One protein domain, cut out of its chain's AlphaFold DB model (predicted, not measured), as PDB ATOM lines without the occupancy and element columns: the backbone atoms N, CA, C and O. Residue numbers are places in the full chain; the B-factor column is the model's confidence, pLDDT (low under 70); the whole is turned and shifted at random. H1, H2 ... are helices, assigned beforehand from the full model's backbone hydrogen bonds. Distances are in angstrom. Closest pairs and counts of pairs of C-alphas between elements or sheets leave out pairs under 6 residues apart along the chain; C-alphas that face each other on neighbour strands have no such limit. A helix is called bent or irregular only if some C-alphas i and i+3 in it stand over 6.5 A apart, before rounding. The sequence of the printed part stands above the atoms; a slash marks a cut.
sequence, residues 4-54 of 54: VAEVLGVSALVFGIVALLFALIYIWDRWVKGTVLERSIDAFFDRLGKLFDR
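This is residues 4 to 54 of the 54 residues of an uncharacterized protein of Mycolicibacterium gilvum (UniProt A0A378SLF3). Two helices meet near their ends in an open V, the long arm H1 and the shorter arm H2, with residues 33 to 35 at the corner. Residues 4 to 27 of H1 and residues 42 to 54, of which 42 to 52 belong to H2, stand free. The 51 printed residues, all helix by class with no named strand, are extended and flat: radius of gyration of the C-alphas 16.7 A, spans 46 by 32 by 8 A.

Find C-alpha 4 at (-51.390, -4.038, -21.699); from there H1, residues 4 to 32, runs 40.4 A. It is neither bent nor irregular, but only just: C-alphas 29 and 32 are 6.1 A apart. Then find C-alpha 36 at (-46.635, -48.019, -4.242), where H2, residues 36 to 52, begins; it runs 24.8 A to C-alpha 52 at (-25.932, -36.592, -11.743).

Look at Val 32 and Glu 38: H1 and H2 are close but not clearly touching, and these closest C-alphas are 5.8 A apart. They run opposite ways at a steep tilt of 62 degrees. In H1 and H2 every O i to N i+4 pair is within hydrogen-bond range.

The C-alphas farthest apart, those of Val 4 and Val 36, are 47.6 A apart. The printed part has no cut, and the link H1 to H2 is tight. Mean pLDDT of the printed part is 88.2; residue 54 is under 70.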
ATOM      1  N   VAL A   4     -50.290  -3.348 -22.385       93.38
ATOM      2  CA  VAL A   4     -51.390  -4.038 -21.699       93.38
ATOM      3  C   VAL A   4     -51.411  -5.528 -22.041       93.38
ATOM      4  O   VAL A   4     -51.553  -6.359 -21.148       93.38
ATOM      5  N   ALA A   5     -51.243  -5.885 -23.318       91.56
ATOM      6  CA  ALA A   5     -51.226  -7.282 -23.747       91.56
ATOM      7  C   ALA A   5     -50.026  -8.046 -23.166       91.56
ATOM      8  O   ALA A   5     -50.163  -9.208 -22.795       91.56
ATOM      9  N   GLU A   6     -48.873  -7.387 -23.041       91.06
ATOM     10  CA  GLU A   6     -47.672  -7.966 -22.436       91.06
ATOM     11  C   GLU A   6     -47.862  -8.238 -20.940       91.06
ATOM     12  O   GLU A   6     -47.636  -9.358 -20.483       91.06
ATOM     13  N   VAL A   7     -48.380  -7.262 -20.186       95.38
ATOM     14  CA  VAL A   7     -48.662  -7.422 -18.749       95.38
ATOM     15  C   VAL A   7     -49.675  -8.539 -18.499       95.38
ATOM     16  O   VAL A   7     -49.488  -9.348 -17.589       95.38
ATOM     17  N   LEU A   8     -50.730  -8.620 -19.314       96.31
ATOM     18  CA  LEU A   8     -51.722  -9.692 -19.211       96.31
ATOM     19  C   LEU A   8     -51.120 -11.055 -19.556       96.31
ATOM     20  O   LEU A   8     -51.386 -12.026 -18.851       96.31
ATOM     21  N   GLY A   9     -50.284 -11.124 -20.595       95.19
ATOM     22  CA  GLY A   9     -49.601 -12.352 -20.999       95.19
ATOM     23  C   GLY A   9     -48.670 -12.885 -19.912       95.19
ATOM     24  O   GLY A   9     -48.766 -14.054 -19.540       95.19
ATOM     25  N   VAL A  10     -47.822 -12.022 -19.344       96.06
ATOM     26  CA  VAL A  10     -46.916 -12.390 -18.245       96.06
ATOM     27  C   VAL A  10     -47.708 -12.791 -17.002       96.06
ATOM     28  O   VAL A  10     -47.415 -13.818 -16.394       96.06
ATOM     29  N   SER A  11     -48.747 -12.034 -16.647       96.56
ATOM     30  CA  SER A  11     -49.576 -12.347 -15.478       96.56
ATOM     31  C   SER A  11     -50.262 -13.706 -15.632       96.56
ATOM     32  O   SER A  11     -50.180 -14.538 -14.733       96.56
ATOM     33  N   ALA A  12     -50.880 -13.970 -16.787       97.56
ATOM     34  CA  ALA A  12     -51.521 -15.250 -17.077       97.56
ATOM     35  C   ALA A  12     -50.528 -16.418 -17.030       97.56
ATOM     36  O   ALA A  12     -50.849 -17.467 -16.473       97.56
ATOM     37  N   LEU A  13     -49.313 -16.227 -17.557       97.50
ATOM     38  CA  LEU A  13     -48.245 -17.224 -17.485       97.50
ATOM     39  C   LEU A  13     -47.883 -17.540 -16.029       97.50
ATOM     40  O   LEU A  13     -47.853 -18.706 -15.642       97.50
ATOM     41  N   VAL A  14     -47.647 -16.510 -15.212       98.06
ATOM     42  CA  VAL A  14     -47.282 -16.672 -13.797       98.06
ATOM     43  C   VAL A  14     -48.394 -17.384 -13.032       98.06
ATOM     44  O   VAL A  14     -48.129 -18.382 -12.363       98.06
ATOM     45  N   PHE A  15     -49.645 -16.935 -13.166       97.94
ATOM     46  CA  PHE A  15     -50.782 -17.588 -12.515       97.94
ATOM     47  C   PHE A  15     -50.968 -19.031 -12.989       97.94
ATOM     48  O   PHE A  15     -51.242 -19.905 -12.169       97.94
ATOM     49  N   GLY A  16     -50.771 -19.302 -14.281       97.88
ATOM     50  CA  GLY A  16     -50.827 -20.650 -14.838       97.88
ATOM     51  C   GLY A  16     -49.769 -21.572 -14.233       97.88
ATOM     52  O   GLY A  16     -50.096 -22.680 -13.816       97.88
ATOM     53  N   ILE A  17     -48.524 -21.103 -14.112       97.88
ATOM     54  CA  ILE A  17     -47.435 -21.866 -13.485       97.88
ATOM     55  C   ILE A  17     -47.745 -22.132 -12.011       97.88
ATOM     56  O   ILE A  17     -47.623 -23.269 -11.557       97.88
ATOM     57  N   VAL A  18     -48.187 -21.116 -11.265       98.12
ATOM     58  CA  VAL A  18     -48.541 -21.269  -9.846       98.12
ATOM     59  C   VAL A  18     -49.684 -22.271  -9.671       98.12
ATOM     60  O   VAL A  18     -49.587 -23.164  -8.830       98.12
ATOM     61  N   ALA A  19     -50.738 -22.175 -10.485       97.81
ATOM     62  CA  ALA A  19     -51.858 -23.111 -10.449       97.81
ATOM     63  C   ALA A  19     -51.419 -24.544 -10.787       97.81
ATOM     64  O   ALA A  19     -51.847 -25.491 -10.127       97.81
ATOM     65  N   LEU A  20     -50.533 -24.704 -11.772       98.00
ATOM     66  CA  LEU A  20     -49.999 -26.002 -12.171       98.00
ATOM     67  C   LEU A  20     -49.143 -26.629 -11.064       98.00
ATOM     68  O   LEU A  20     -49.327 -27.803 -10.750       98.00
ATOM     69  N   LEU A  21     -48.265 -25.851 -10.427       97.19
ATOM     70  CA  LEU A  21     -47.478 -26.305  -9.276       97.19
ATOM     71  C   LEU A  21     -48.382 -26.710  -8.111       97.19
ATOM     72  O   LEU A  21     -48.179 -27.764  -7.512       97.19
ATOM     73  N   PHE A  22     -49.404 -25.907  -7.818       97.00
ATOM     74  CA  PHE A  22     -50.349 -26.213  -6.753       97.00
ATOM     75  C   PHE A  22     -51.110 -27.512  -7.031       97.00
ATOM     76  O   PHE A  22     -51.205 -28.367  -6.153       97.00
ATOM     77  N   ALA A  23     -51.598 -27.701  -8.258       96.69
ATOM     78  CA  ALA A  23     -52.266 -28.931  -8.666       96.69
ATOM     79  C   ALA A  23     -51.333 -30.147  -8.572       96.69
ATOM     80  O   ALA A  23     -51.742 -31.189  -8.066       96.69
ATOM     81  N   LEU A  24     -50.074 -30.006  -8.999       94.12
ATOM     82  CA  LEU A  24     -49.074 -31.069  -8.926       94.12
ATOM     83  C   LEU A  24     -48.812 -31.492  -7.473       94.12
ATOM     84  O   LEU A  24     -48.863 -32.680  -7.160       94.12
ATOM     85  N   ILE A  25     -48.596 -30.520  -6.580       92.88
ATOM     86  CA  ILE A  25     -48.373 -30.766  -5.148       92.88
ATOM     87  C   ILE A  25     -49.624 -31.372  -4.508       92.88
ATOM     88  O   ILE A  25     -49.518 -32.322  -3.738       92.88
ATOM     89  N   TYR A  26     -50.813 -30.864  -4.836       92.69
ATOM     90  CA  TYR A  26     -52.070 -31.389  -4.308       92.69
ATOM     91  C   TYR A  26     -52.299 -32.840  -4.732       92.69
ATOM     92  O   TYR A  26     -52.648 -33.678  -3.905       92.69
ATOM     93  N   ILE A  27     -52.079 -33.156  -6.010       92.00
ATOM     94  CA  ILE A  27     -52.200 -34.526  -6.515       92.00
ATOM     95  C   ILE A  27     -51.182 -35.428  -5.815       92.00
ATOM     96  O   ILE A  27     -51.543 -36.518  -5.372       92.00
ATOM     97  N   TRP A  28     -49.943 -34.960  -5.663       85.94
ATOM     98  CA  TRP A  28     -48.899 -35.690  -4.955       85.94
ATOM     99  C   TRP A  28     -49.298 -36.015  -3.512       85.94
ATOM    100  O   TRP A  28     -49.330 -37.182  -3.117       85.94
ATOM    101  N   ASP A  29     -49.654 -34.993  -2.737       88.19
ATOM    102  CA  ASP A  29     -49.979 -35.136  -1.320       88.19
ATOM    103  C   ASP A  29     -51.256 -35.954  -1.103       88.19
ATOM    104  O   ASP A  29     -51.329 -36.763  -0.179       88.19
ATOM    105  N   ARG A  30     -52.251 -35.796  -1.986       86.62
ATOM    106  CA  ARG A  30     -53.557 -36.441  -1.832       86.62
ATOM    107  C   ARG A  30     -53.612 -37.872  -2.364       86.62
ATOM    108  O   ARG A  30     -54.382 -38.662  -1.820       86.62
ATOM    109  N   TRP A  31     -52.856 -38.195  -3.416       82.38
ATOM    110  CA  TRP A  31     -53.011 -39.458  -4.153       82.38
ATOM    111  C   TRP A  31     -51.743 -40.293  -4.257       82.38
ATOM    112  O   TRP A  31     -51.845 -41.498  -4.467       82.38
ATOM    113  N   VAL A  32     -50.560 -39.689  -4.148       79.44
ATOM    114  CA  VAL A  32     -49.294 -40.411  -4.342       79.44
ATOM    115  C   VAL A  32     -48.675 -40.801  -3.005       79.44
ATOM    116  O   VAL A  32     -48.191 -41.926  -2.865       79.44
ATOM    117  N   LYS A  33     -48.763 -39.921  -2.005       74.62
ATOM    118  CA  LYS A  33     -48.239 -40.139  -0.653       74.62
ATOM    119  C   LYS A  33     -48.857 -41.385   0.002       74.62
ATOM    120  O   LYS A  33     -50.075 -41.504   0.117       74.62
ATOM    121  N   GLY A  34     -48.017 -42.324   0.424       76.56
ATOM    122  CA  GLY A  34     -48.379 -43.606   1.033       76.56
ATOM    123  C   GLY A  34     -48.655 -44.745   0.044       76.56
ATOM    124  O   GLY A  34     -48.962 -45.859   0.474       76.56
ATOM    125  N   THR A  35     -48.551 -44.508  -1.267       82.00
ATOM    126  CA  THR A  35     -48.831 -45.528  -2.292       82.00
ATOM    127  C   THR A  35     -47.566 -46.233  -2.790       82.00
ATOM    128  O   THR A  35     -46.436 -45.819  -2.540       82.00
ATOM    129  N   VAL A  36     -47.741 -47.319  -3.553       78.88
ATOM    130  CA  VAL A  36     -46.635 -48.019  -4.242       78.88
ATOM    131  C   VAL A  36     -45.908 -47.092  -5.231       78.88
ATOM    132  O   VAL A  36     -44.732 -47.294  -5.532       78.88
ATOM    133  N   LEU A  37     -46.596 -46.051  -5.705       78.56
ATOM    134  CA  LEU A  37     -46.099 -45.094  -6.683       78.56
ATOM    135  C   LEU A  37     -45.044 -44.151  -6.075       78.56
ATOM    136  O   LEU A  37     -44.063 -43.850  -6.747       78.56
ATOM    137  N   GLU A  38     -45.163 -43.799  -4.790       82.12
ATOM    138  CA  GLU A  38     -44.137 -43.055  -4.037       82.12
ATOM    139  C   GLU A  38     -42.801 -43.809  -4.032       82.12
ATOM    140  O   GLU A  38     -41.788 -43.275  -4.472       82.12
ATOM    141  N   ARG A  39     -42.818 -45.106  -3.685       81.62
ATOM    142  CA  ARG A  39     -41.600 -45.941  -3.684       81.62
ATOM    143  C   ARG A  39     -40.958 -46.059  -5.062       81.62
ATOM    144  O   ARG A  39     -39.738 -46.163  -5.169       81.62
ATOM    145  N   SER A  40     -41.768 -46.088  -6.121       83.25
ATOM    146  CA  SER A  40     -41.248 -46.133  -7.489       83.25
ATOM    147  C   SER A  40     -40.582 -44.818  -7.885       83.25
ATOM    148  O   SER A  40     -39.615 -44.839  -8.646       83.25
ATOM    149  N   ILE A  41     -41.101 -43.690  -7.401       83.75
ATOM    150  CA  ILE A  41     -40.569 -42.367  -7.710       83.75
ATOM    151  C   ILE A  41     -39.306 -42.090  -6.896       83.75
ATOM    152  O   ILE A  41     -38.323 -41.658  -7.488       83.75
ATOM    153  N   ASP A  42     -39.258 -42.463  -5.617       84.44
ATOM    154  CA  ASP A  42     -38.027 -42.397  -4.816       84.44
ATOM    155  C   ASP A  42     -36.903 -43.222  -5.458       84.44
ATOM    156  O   ASP A  42     -35.803 -42.723  -5.687       84.44
ATOM    157  N   ALA A  43     -37.199 -44.459  -5.876       84.50
ATOM    158  CA  ALA A  43     -36.226 -45.304  -6.566       84.50
ATOM    159  C   ALA A  43     -35.776 -44.727  -7.923       84.50
ATOM    160  O   ALA A  43     -34.663 -45.006  -8.381       84.50
ATOM    161  N   PHE A  44     -36.632 -43.952  -8.591       86.19
ATOM    162  CA  PHE A  44     -36.294 -43.256  -9.828       86.19
ATOM    163  C   PHE A  44     -35.394 -42.042  -9.561       86.19
ATOM    164  O   PHE A  44     -34.360 -41.904 -10.217       86.19
ATOM    165  N   PHE A  45     -35.725 -41.210  -8.570       86.19
ATOM    166  CA  PHE A  45     -34.906 -40.065  -8.169       86.19
ATOM    167  C   PHE A  45     -33.540 -40.493  -7.625       86.19
ATOM    168  O   PHE A  45     -32.540 -39.904  -8.022       86.19
ATOM    169  N   ASP A  46     -33.457 -41.570  -6.843       87.00
ATOM    170  CA  ASP A  46     -32.181 -42.144  -6.389       87.00
ATOM    171  C   ASP A  46     -31.282 -42.568  -7.558       87.00
ATOM    172  O   ASP A  46     -30.055 -42.432  -7.515       87.00
ATOM    173  N   ARG A  47     -31.877 -43.105  -8.631       84.81
ATOM    174  CA  ARG A  47     -31.136 -43.491  -9.841       84.81
ATOM    175  C   ARG A  47     -30.670 -42.277 -10.634       84.81
ATOM    176  O   ARG A  47     -29.549 -42.301 -11.136       84.81
ATOM    177  N   LEU A  48     -31.496 -41.237 -10.738       86.88
ATOM    178  CA  LEU A  48     -31.096 -39.980 -11.372       86.88
ATOM    179  C   LEU A  48     -30.006 -39.266 -10.571       86.88
ATOM    180  O   LEU A  48     -29.031 -38.823 -11.167       86.88
ATOM    181  N   GLY A  49     -30.117 -39.228  -9.242       81.88
ATOM    182  CA  GLY A  49     -29.091 -38.682  -8.354       81.88
ATOM    183  C   GLY A  49     -27.744 -39.359  -8.581       81.88
ATOM    184  O   GLY A  49     -26.765 -38.684  -8.863       81.88
ATOM    185  N   LYS A  50     -27.706 -40.697  -8.623       84.31
ATOM    186  CA  LYS A  50     -26.475 -41.457  -8.931       84.31
ATOM    187  C   LYS A  50     -25.868 -41.172 -10.309       84.31
ATOM    188  O   LYS A  50     -24.682 -41.422 -10.499       84.31
ATOM    189  N   LEU A  51     -26.668 -40.729 -11.277       81.12
ATOM    190  CA  LEU A  51     -26.189 -40.336 -12.606       81.12
ATOM    191  C   LEU A  51     -25.710 -38.882 -12.650       81.12
ATOM    192  O   LEU A  51     -24.858 -38.573 -13.471       81.12
ATOM    193  N   PHE A  52     -26.267 -38.016 -11.803       77.50
ATOM    194  CA  PHE A  52     -25.932 -36.592 -11.743       77.50
ATOM    195  C   PHE A  52     -24.743 -36.299 -10.818       77.50
ATOM    196  O   PHE A  52     -24.048 -35.309 -11.008       77.50
ATOM    197  N   ASP A  53     -24.498 -37.169  -9.837       72.56
ATOM    198  CA  ASP A  53     -23.379 -37.094  -8.885       72.56
ATOM    199  C   ASP A  53     -22.049 -37.617  -9.481       72.56
ATOM    200  O   ASP A  53     -21.111 -37.944  -8.752       72.56
ATOM    201  N   ARG A  54     -21.969 -37.751 -10.813       58.19
ATOM    202  CA  ARG A  54     -20.813 -38.259 -11.565       58.19
ATOM    203  C   ARG A  54     -20.405 -37.291 -12.666       58.19
ATOM    204  O   ARG A  54     -19.179 -37.142 -12.856       58.19
TER     205      ARG A  54